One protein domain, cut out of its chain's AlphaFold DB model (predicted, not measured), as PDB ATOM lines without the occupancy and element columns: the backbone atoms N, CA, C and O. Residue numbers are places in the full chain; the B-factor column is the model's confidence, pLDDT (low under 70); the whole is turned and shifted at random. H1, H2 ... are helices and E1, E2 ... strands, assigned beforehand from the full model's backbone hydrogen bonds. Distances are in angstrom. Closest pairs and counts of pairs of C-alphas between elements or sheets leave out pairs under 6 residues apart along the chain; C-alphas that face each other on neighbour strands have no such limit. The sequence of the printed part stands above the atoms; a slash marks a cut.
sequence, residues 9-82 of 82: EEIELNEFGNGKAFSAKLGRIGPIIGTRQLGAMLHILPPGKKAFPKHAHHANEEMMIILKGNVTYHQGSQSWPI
ATOM      1  N   GLU A   9     160.316 241.718 205.796       96.38
ATOM      2  CA  GLU A   9     159.006 241.333 206.325       96.38
ATOM      3  C   GLU A   9     158.106 240.622 205.306       96.38
ATOM      4  O   GLU A   9     157.178 239.919 205.694       96.38
ATOM      5  N   GLU A  10     158.389 240.774 204.011       96.56
ATOM      6  CA  GLU A  10     157.640 240.129 202.927       96.56
ATOM      7  C   GLU A  10     158.197 238.737 202.586       96.56
ATOM      8  O   GLU A  10     157.618 238.009 201.777       96.56
ATOM      9  N   ILE A  11     159.340 238.354 203.168       97.00
ATOM     10  CA  ILE A  11     159.972 237.064 202.899       97.00
ATOM     11  C   ILE A  11     159.223 235.966 203.655       97.00
ATOM     12  O   ILE A  11     159.248 235.899 204.884       97.00
ATOM     13  N   GLU A  12     158.628 235.040 202.907       96.75
ATOM     14  CA  GLU A  12     158.054 233.830 203.484       96.75
ATOM     15  C   GLU A  12     159.148 232.942 204.093       96.75
ATOM     16  O   GLU A  12     160.149 232.594 203.453       96.75
ATOM     17  N   LEU A  13     158.939 232.573 205.354       98.19
ATOM     18  CA  LEU A  13     159.869 231.788 206.148       98.19
ATOM     19  C   LEU A  13     159.381 230.346 206.273       98.19
ATOM     20  O   LEU A  13     158.289 230.093 206.774       98.19
ATOM     21  N   ASN A  14     160.237 229.404 205.890       97.50
ATOM     22  CA  ASN A  14     159.969 227.974 205.993       97.50
ATOM     23  C   ASN A  14     160.770 227.359 207.142       97.50
ATOM     24  O   ASN A  14     161.936 227.706 207.340       97.50
ATOM     25  N   GLU A  15     160.162 226.432 207.880       97.06
ATOM     26  CA  GLU A  15     160.867 225.659 208.903       97.06
ATOM     27  C   GLU A  15     161.949 224.780 208.265       97.06
ATOM     28  O   GLU A  15     161.738 224.134 207.237       97.06
ATOM     29  N   PHE A  16     163.115 224.736 208.901       97.00
ATOM     30  CA  PHE A  16     164.247 223.925 208.481       97.00
ATOM     31  C   PHE A  16     164.876 223.202 209.672       97.00
ATOM     32  O   PHE A  16     164.977 223.736 210.778       97.00
ATOM     33  N   GLY A  17     165.359 221.986 209.422       95.31
ATOM     34  CA  GLY A  17     166.028 221.146 210.407       95.31
ATOM     35  C   GLY A  17     165.146 220.008 210.912       95.31
ATOM     36  O   GLY A  17     164.194 219.591 210.262       95.31
ATOM     37  N   ASN A  18     165.502 219.469 212.077       93.19
ATOM     38  CA  ASN A  18     164.840 218.309 212.682       93.19
ATOM     39  C   ASN A  18     164.104 218.647 213.990       93.19
ATOM     40  O   ASN A  18     163.742 217.742 214.744       93.19
ATOM     41  N   GLY A  19     163.966 219.937 214.313       86.75
ATOM     42  CA  GLY A  19     163.319 220.442 215.531       86.75
ATOM     43  C   GLY A  19     164.100 220.203 216.833       86.75
ATOM     44  O   GLY A  19     163.794 220.813 217.860       86.75
ATOM     45  N   LYS A  20     165.138 219.356 216.821       92.50
ATOM     46  CA  LYS A  20     165.975 219.040 217.988       92.50
ATOM     47  C   LYS A  20     167.118 220.045 218.101       92.50
ATOM     48  O   LYS A  20     166.879 221.219 218.367       92.50
ATOM     49  N   ALA A  21     168.362 219.607 217.925       94.75
ATOM     50  CA  ALA A  21     169.524 220.493 217.952       94.75
ATOM     51  C   ALA A  21     169.581 221.412 216.720       94.75
ATOM     52  O   ALA A  21     170.124 222.513 216.814       94.75
ATOM     53  N   PHE A  22     169.012 220.970 215.592       97.31
ATOM     54  CA  PHE A  22     168.987 221.725 214.344       97.31
ATOM     55  C   PHE A  22     167.584 222.255 214.065       97.31
ATOM     56  O   PHE A  22     166.652 221.473 213.863       97.31
ATOM     57  N   SER A  23     167.439 223.575 214.096       97.56
ATOM     58  CA  SER A  23     166.180 224.271 213.851       97.56
ATOM     59  C   SER A  23     166.475 225.715 213.462       97.56
ATOM     60  O   SER A  23     167.218 226.404 214.163       97.56
ATOM     61  N   ALA A  24     165.905 226.151 212.347       97.75
ATOM     62  CA  ALA A  24     165.919 227.532 211.887       97.75
ATOM     63  C   ALA A  24     164.697 227.781 210.999       97.75
ATOM     64  O   ALA A  24     164.138 226.839 210.441       97.75
ATOM     65  N   LYS A  25     164.330 229.049 210.815       98.12
ATOM     66  CA  LYS A  25     163.430 229.451 209.731       98.12
ATOM     67  C   LYS A  25     164.228 230.102 208.613       98.12
ATOM     68  O   LYS A  25     165.055 230.971 208.892       98.12
ATOM     69  N   LEU A  26     163.976 229.692 207.374       98.12
ATOM     70  CA  LEU A  26     164.738 230.098 206.196       98.12
ATOM     71  C   LEU A  26     163.843 230.766 205.152       98.12
ATOM     72  O   LEU A  26     162.791 230.234 204.798       98.12
ATOM     73  N   GLY A  27     164.302 231.889 204.607       98.12
ATOM     74  CA  GLY A  27     163.644 232.600 203.512       98.12
ATOM     75  C   GLY A  27     164.598 232.836 202.346       98.12
ATOM     76  O   GLY A  27     165.548 233.607 202.469       98.12
ATOM     77  N   ARG A  28     164.382 232.165 201.207       96.44
ATOM     78  CA  ARG A  28     165.266 232.256 200.026       96.44
ATOM     79  C   ARG A  28     164.993 233.536 199.238       96.44
ATOM     80  O   ARG A  28     163.982 233.626 198.558       96.44
ATOM     81  N   ILE A  29     165.933 234.477 199.253       96.94
ATOM     82  CA  ILE A  29     165.795 235.781 198.585       96.94
ATOM     83  C   ILE A  29     166.160 235.685 197.103       96.94
ATOM     84  O   ILE A  29     165.441 236.209 196.255       96.94
ATOM     85  N   GLY A  30     167.253 234.988 196.774       95.31
ATOM     86  CA  GLY A  30     167.810 234.970 195.414       95.31
ATOM     87  C   GLY A  30     166.790 234.662 194.302       95.31
ATOM     88  O   GLY A  30     166.632 235.475 193.392       95.31
ATOM     89  N   PRO A  31     166.014 233.562 194.399       93.94
ATOM     90  CA  PRO A  31     164.966 233.248 193.423       93.94
ATOM     91  C   PRO A  31     163.834 234.284 193.335       93.94
ATOM     92  O   PRO A  31     163.189 234.388 192.292       93.94
ATOM     93  N   ILE A  32     163.568 235.038 194.407       94.62
ATOM     94  CA  ILE A  32     162.497 236.041 194.446       94.62
ATOM     95  C   ILE A  32     162.885 237.264 193.612       94.62
ATOM     96  O   ILE A  32     162.089 237.719 192.787       94.62
ATOM     97  N   ILE A  33     164.113 237.757 193.800       95.12
ATOM     98  CA  ILE A  33     164.631 238.957 193.122       95.12
ATOM     99  C   ILE A  33     165.402 238.645 191.828       95.12
ATOM    100  O   ILE A  33     165.776 239.558 191.097       95.12
ATOM    101  N   GLY A  34     165.622 237.362 191.522       94.88
ATOM    102  CA  GLY A  34     166.198 236.893 190.261       94.88
ATOM    103  C   GLY A  34     167.728 236.851 190.207       94.88
ATOM    104  O   GLY A  34     168.289 236.940 189.111       94.88
ATOM    105  N   THR A  35     168.423 236.705 191.341       94.81
ATOM    106  CA  THR A  35     169.880 236.490 191.316       94.81
ATOM    107  C   THR A  35     170.224 235.135 190.696       94.81
ATOM    108  O   THR A  35     169.485 234.160 190.828       94.81
ATOM    109  N   ARG A  36     171.361 235.072 189.993       93.00
ATOM    110  CA  ARG A  36     171.830 233.843 189.322       93.00
ATOM    111  C   ARG A  36     173.130 233.286 189.886       93.00
ATOM    112  O   ARG A  36     173.313 232.080 189.881       93.00
ATOM    113  N   GLN A  37     174.019 234.163 190.346       94.00
ATOM    114  CA  GLN A  37     175.353 233.784 190.824       94.00
ATOM    115  C   GLN A  37     175.486 233.925 192.344       94.00
ATOM    116  O   GLN A  37     176.164 233.129 192.977       94.00
ATOM    117  N   LEU A  38     174.789 234.901 192.936       93.56
ATOM    118  CA  LEU A  38     174.802 235.137 194.376       93.56
ATOM    119  C   LEU A  38     173.570 234.519 195.042       93.56
ATOM    120  O   LEU A  38     172.431 234.895 194.741       93.56
ATOM    121  N   GLY A  39     173.806 233.600 195.975       95.25
ATOM    122  CA  GLY A  39     172.792 233.146 196.920       95.25
ATOM    123  C   GLY A  39     172.540 234.203 197.996       95.25
ATOM    124  O   GLY A  39     173.474 234.797 198.517       95.25
ATOM    125  N   ALA A  40     171.274 234.429 198.339       96.56
ATOM    126  CA  ALA A  40     170.883 235.272 199.465       96.56
ATOM    127  C   ALA A  40     169.708 234.620 200.197       96.56
ATOM    128  O   ALA A  40     168.759 234.149 199.556       96.56
ATOM    129  N   MET A  41     169.777 234.577 201.527       97.25
ATOM    130  CA  MET A  41     168.768 233.942 202.369       97.25
ATOM    131  C   MET A  41     168.686 234.618 203.742       97.25
ATOM    132  O   MET A  41     169.710 234.848 204.385       97.25
ATOM    133  N   LEU A  42     167.463 234.881 204.207       98.12
ATOM    134  CA  LEU A  42     167.197 235.298 205.582       98.12
ATOM    135  C   LEU A  42     167.130 234.066 206.491       98.12
ATOM    136  O   LEU A  42     166.413 233.111 206.190       98.12
ATOM    137  N   HIS A  43     167.854 234.115 207.608       97.62
ATOM    138  CA  HIS A  43     167.877 233.072 208.628       97.62
ATOM    139  C   HIS A  43     167.343 233.617 209.950       97.62
ATOM    140  O   HIS A  43     167.845 234.624 210.448       97.62
ATOM    141  N   ILE A  44     166.385 232.916 210.555       97.62
ATOM    142  CA  ILE A  44     165.975 233.140 211.944       97.62
ATOM    143  C   ILE A  44     166.387 231.919 212.760       97.62
ATOM    144  O   ILE A  44     165.858 230.823 212.563       97.62
ATOM    145  N   LEU A  45     167.339 232.114 213.670       97.25
ATOM    146  CA  LEU A  45     167.880 231.064 214.526       97.25
ATOM    147  C   LEU A  45     167.323 231.201 215.952       97.25
ATOM    148  O   LEU A  45     167.607 232.203 216.612       97.25
ATOM    149  N   PRO A  46     166.545 230.226 216.457       96.50
ATOM    150  CA  PRO A  46     166.078 230.262 217.838       96.50
ATOM    151  C   PRO A  46     167.233 230.097 218.846       96.50
ATOM    152  O   PRO A  46     168.210 229.399 218.552       96.50
ATOM    153  N   PRO A  47     167.116 230.662 220.064       96.38
ATOM    154  CA  PRO A  47     168.124 230.500 221.110       96.38
ATOM    155  C   PRO A  47     168.465 229.030 221.395       96.38
ATOM    156  O   PRO A  47     167.586 228.173 221.492       96.38
ATOM    157  N   GLY A  48     169.761 228.735 221.530       96.19
ATOM    158  CA  GLY A  48     170.268 227.388 221.819       96.19
ATOM    159  C   GLY A  48     170.192 226.392 220.654       96.19
ATOM    160  O   GLY A  48     170.571 225.231 220.826       96.19
ATOM    161  N   LYS A  49     169.717 226.808 219.473       97.50
ATOM    162  CA  LYS A  49     169.663 225.970 218.267       97.50
ATOM    163  C   LYS A  49     170.851 226.230 217.344       97.50
ATOM    164  O   LYS A  49     171.592 227.197 217.495       97.50
ATOM    165  N   LYS A  50     171.019 225.340 216.366       96.62
ATOM    166  CA  LYS A  50     171.955 225.475 215.241       96.62
ATOM    167  C   LYS A  50     171.155 225.449 213.941       96.62
ATOM    168  O   LYS A  50     170.228 224.652 213.825       96.62
ATOM    169  N   ALA A  51     171.515 226.273 212.959       95.19
ATOM    170  CA  ALA A  51     170.835 226.245 211.663       95.19
ATOM    171  C   ALA A  51     171.225 224.995 210.853       95.19
ATOM    172  O   ALA A  51     170.358 224.295 210.337       95.19
ATOM    173  N   PHE A  52     172.520 224.664 210.828       95.56
ATOM    174  CA  PHE A  52     173.075 223.560 210.039       95.56
ATOM    175  C   PHE A  52     174.144 222.783 210.822       95.56
ATOM    176  O   PHE A  52     174.768 223.343 211.733       95.56
ATOM    177  N   PRO A  53     174.400 221.505 210.481       95.25
ATOM    178  CA  PRO A  53     175.618 220.807 210.887       95.25
ATOM    179  C   PRO A  53     176.871 221.539 210.392       95.25
ATOM    180  O   PRO A  53     176.813 222.306 209.430       95.25
ATOM    181  N   LYS A  54     178.025 221.278 211.018       95.50
ATOM    182  CA  LYS A  54     179.308 221.777 210.501       95.50
ATOM    183  C   LYS A  54     179.538 221.208 209.099       95.50
ATOM    184  O   LYS A  54     179.452 219.997 208.915       95.50
ATOM    185  N   HIS A  55     179.826 222.080 208.145       95.50
ATOM    186  CA  HIS A  55     180.115 221.728 206.759       95.50
ATOM    187  C   HIS A  55     181.017 222.800 206.135       95.50
ATOM    188  O   HIS A  55     181.274 223.833 206.754       95.50
ATOM    189  N   ALA A  56     181.508 222.532 204.930       94.69
ATOM    190  CA  ALA A  56     182.291 223.466 204.138       94.69
ATOM    191  C   ALA A  56     181.789 223.448 202.693       94.69
ATOM    192  O   ALA A  56     181.351 222.408 202.194       94.69
ATOM    193  N   HIS A  57     181.852 224.598 202.031       93.31
ATOM    194  CA  HIS A  57     181.557 224.720 200.607       93.31
ATOM    195  C   HIS A  57     182.884 224.689 199.856       93.31
ATOM    196  O   HIS A  57     183.829 225.370 200.236       93.31
ATOM    197  N   HIS A  58     182.976 223.861 198.816       95.06
ATOM    198  CA  HIS A  58     184.210 223.735 198.031       95.06
ATOM    199  C   HIS A  58     184.231 224.664 196.813       95.06
ATOM    200  O   HIS A  58     185.297 224.953 196.285       95.06
ATOM    201  N   ALA A  59     183.057 225.089 196.342       95.38
ATOM    202  CA  ALA A  59     182.923 225.831 195.092       95.38
ATOM    203  C   ALA A  59     182.772 227.344 195.296       95.38
ATOM    204  O   ALA A  59     183.114 228.107 194.397       95.38
ATOM    205  N   ASN A  60     182.252 227.775 196.452       94.38
ATOM    206  CA  ASN A  60     181.810 229.148 196.672       94.38
ATOM    207  C   ASN A  60     182.205 229.635 198.072       94.38
ATOM    208  O   ASN A  60     182.250 228.849 199.019       94.38
ATOM    209  N   GLU A  61     182.407 230.944 198.199       94.81
ATOM    210  CA  GLU A  61     182.465 231.635 199.488       94.81
ATOM    211  C   GLU A  61     181.049 231.834 200.058       94.81
ATOM    212  O   GLU A  61     180.074 231.960 199.311       94.81
ATOM    213  N   GLU A  62     180.934 231.894 201.385       95.31
ATOM    214  CA  GLU A  62     179.681 232.180 202.087       95.31
ATOM    215  C   GLU A  62     179.916 233.265 203.144       95.31
ATOM    216  O   GLU A  62     180.866 233.199 203.923       95.31
ATOM    217  N   MET A  63     179.045 234.276 203.156       94.88
ATOM    218  CA  MET A  63     179.095 235.394 204.096       94.88
ATOM    219  C   MET A  63     177.791 235.470 204.888       94.88
ATOM    220  O   MET A  63     176.700 235.350 204.328       94.88
ATOM    221  N   MET A  64     177.907 235.755 206.185       94.62
ATOM    222  CA  MET A  64     176.775 235.986 207.077       94.62
ATOM    223  C   MET A  64     176.824 237.411 207.619       94.62
ATOM    224  O   MET A  64     177.862 237.864 208.096       94.62
ATOM    225  N   ILE A  65     175.685 238.102 207.584       96.31
ATOM    226  CA  ILE A  65     175.510 239.428 208.183       96.31
ATOM    227  C   ILE A  65     174.501 239.290 209.321       96.31
ATOM    228  O   ILE A  65     173.361 238.880 209.097       96.31
ATOM    229  N   ILE A  66     174.916 239.624 210.545       96.44
ATOM    230  CA  ILE A  66     174.037 239.569 211.717       96.44
ATOM    231  C   ILE A  66     173.180 240.828 211.748       96.44
ATOM    232  O   ILE A  66     173.669 241.925 211.998       96.44
ATOM    233  N   LEU A  67     171.886 240.663 211.477       97.06
ATOM    234  CA  LEU A  67     170.935 241.776 211.467       97.06
ATOM    235  C   LEU A  67     170.428 242.122 212.873       97.06
ATOM    236  O   LEU A  67     170.111 243.276 213.148       97.06
ATOM    237  N   LYS A  68     170.306 241.120 213.755       97.19
ATOM    238  CA  LYS A  68     169.823 241.280 215.132       97.19
ATOM    239  C   LYS A  68     170.159 240.059 215.988       97.19
ATOM    240  O   LYS A  68     170.011 238.928 215.533       97.19
ATOM    241  N   GLY A  69     170.469 240.304 217.259       96.94
ATOM    242  CA  GLY A  69     170.764 239.266 218.247       96.94
ATOM    243  C   GLY A  69     172.251 238.932 218.304       96.94
ATOM    244  O   GLY A  69     173.056 239.628 217.698       96.94
ATOM    245  N   ASN A  70     172.584 237.874 219.042       95.94
ATOM    246  CA  ASN A  70     173.950 237.380 219.193       95.94
ATOM    247  C   ASN A  70     173.993 235.907 218.770       95.94
ATOM    248  O   ASN A  70     173.020 235.168 218.977       95.94
ATOM    249  N   VAL A  71     175.109 235.470 218.205       96.12
ATOM    250  CA  VAL A  71     175.309 234.100 217.724       96.12
ATOM    251  C   VAL A  71     176.756 233.674 217.938       96.12
ATOM    252  O   VAL A  71     177.665 234.490 217.980       96.12
ATOM    253  N   THR A  72     176.998 232.371 218.035       96.94
ATOM    254  CA  THR A  72     178.359 231.832 217.993       96.94
ATOM    255  C   THR A  72     178.638 231.258 216.612       96.94
ATOM    256  O   THR A  72     177.979 230.305 216.188       96.94
ATOM    257  N   TYR A  73     179.636 231.798 215.915       95.56
ATOM    258  CA  TYR A  73     180.144 231.214 214.679       95.56
ATOM    259  C   TYR A  73     181.164 230.116 214.993       95.56
ATOM    260  O   TYR A  73     182.106 230.326 215.757       95.56
ATOM    261  N   HIS A  74     180.984 228.933 214.408       94.38
ATOM    262  CA  HIS A  74     181.883 227.797 214.597       94.38
ATOM    263  C   HIS A  74     182.670 227.515 213.317       94.38
ATOM    264  O   HIS A  74     182.081 227.131 212.308       94.38
ATOM    265  N   GLN A  75     184.000 227.607 213.391       94.00
ATOM    266  CA  GLN A  75     184.914 227.352 212.278       94.00
ATOM    267  C   GLN A  75     185.904 226.252 212.673       94.00
ATOM    268  O   GLN A  75     186.793 226.458 213.498       94.00
ATOM    269  N   GLY A  76     185.728 225.046 212.129       92.94
ATOM    270  CA  GLY A  76     186.524 223.888 212.543       92.94
ATOM    271  C   GLY A  76     186.385 223.613 214.047       92.94
ATOM    272  O   GLY A  76     185.282 223.335 214.533       92.94
ATOM    273  N   SER A  77     187.493 223.685 214.785       95.94
ATOM    274  CA  SER A  77     187.538 223.565 216.252       95.94
ATOM    275  C   SER A  77     187.352 224.898 216.992       95.94
ATOM    276  O   SER A  77     187.144 224.886 218.204       95.94
ATOM    277  N   GLN A  78     187.386 226.032 216.290       97.56
ATOM    278  CA  GLN A  78     187.285 227.369 216.874       97.56
ATOM    279  C   GLN A  78     185.831 227.851 216.950       97.56
ATOM    280  O   GLN A  78     184.964 227.413 216.187       97.56
ATOM    281  N   SER A  79     185.559 228.740 217.907       96.81
ATOM    282  CA  SER A  79     184.241 229.341 218.129       96.81
ATOM    283  C   SER A  79     184.377 230.826 218.444       96.81
ATOM    284  O   SER A  79     185.217 231.201 219.257       96.81
ATOM    285  N   TRP A  80     183.519 231.638 217.834       96.88
ATOM    286  CA  TRP A  80     183.562 233.096 217.893       96.88
ATOM    287  C   TRP A  80     182.181 233.624 218.300       96.88
ATOM    288  O   TRP A  80     181.246 233.502 217.508       96.88
ATOM    289  N   PRO A  81     182.005 234.141 219.527       95.94
ATOM    290  CA  PRO A  81     180.793 234.861 219.914       95.94
ATOM    291  C   PRO A  81     180.724 236.206 219.175       95.94
ATOM    292  O   PRO A  81     181.709 236.946 219.182       95.94
ATOM    293  N   ILE A  82     179.589 236.497 218.540       91.56
ATOM    294  CA  ILE A  82     179.312 237.710 217.754       91.56
ATOM    295  C   ILE A  82     177.974 238.294 218.198       91.56
ATOM    296  O   ILE A  82     177.025 237.495 218.397       91.56
TER     297      ILE A  82
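Overview. This is residues 9 to 82 of the 82 residues of an uncharacterized protein of Crocosphaera chwakensis CCY0110 (UniProt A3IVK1). There is little regular structure: a three-stranded antiparallel sheet, E1 - E2 - E3, and a separate antiparallel hairpin, E4 and E5, are joined by a long loop, residues 45 to 71, while the short H1 is off the sheet. The 74 printed residues run E1 E2 H1 E3 E4 E5, mostly strand, with 26 in named elements. The whole is only just compact, close to loose: radius of gyration of the C-alphas 13.2 A, spans 36 by 27 by 23 A.

Along the chain. E1, residues 14 to 17, begins at C-alpha 14 (159.969, 227.974, 205.993). E2 is residues 23 to 28, 16.0 A; H1 30 to 33; E3 41 to 44; E4 72 to 75. E5, 78 to 81, ends at C-alpha 81 (180.793, 234.861, 219.914).

Arrangement. Hairpin E1 and E2 has N 14 and O 26 at 2.9 A. E2 and E3 have N 25 and O 44 at 2.9 A. H1, too short for an O i to N i+4 pair, is not on the sheet. Hairpin E4 and E5 has N 73 and O 80 at 2.8 A. E3 and E4 are apart.

Size, cuts and confidence. The C-alphas farthest apart, Glu 10 and Ser 77, are 36.7 A apart. The printed part has no cut; the E3 to E4 link is long. No printed residue is under 70 in pLDDT.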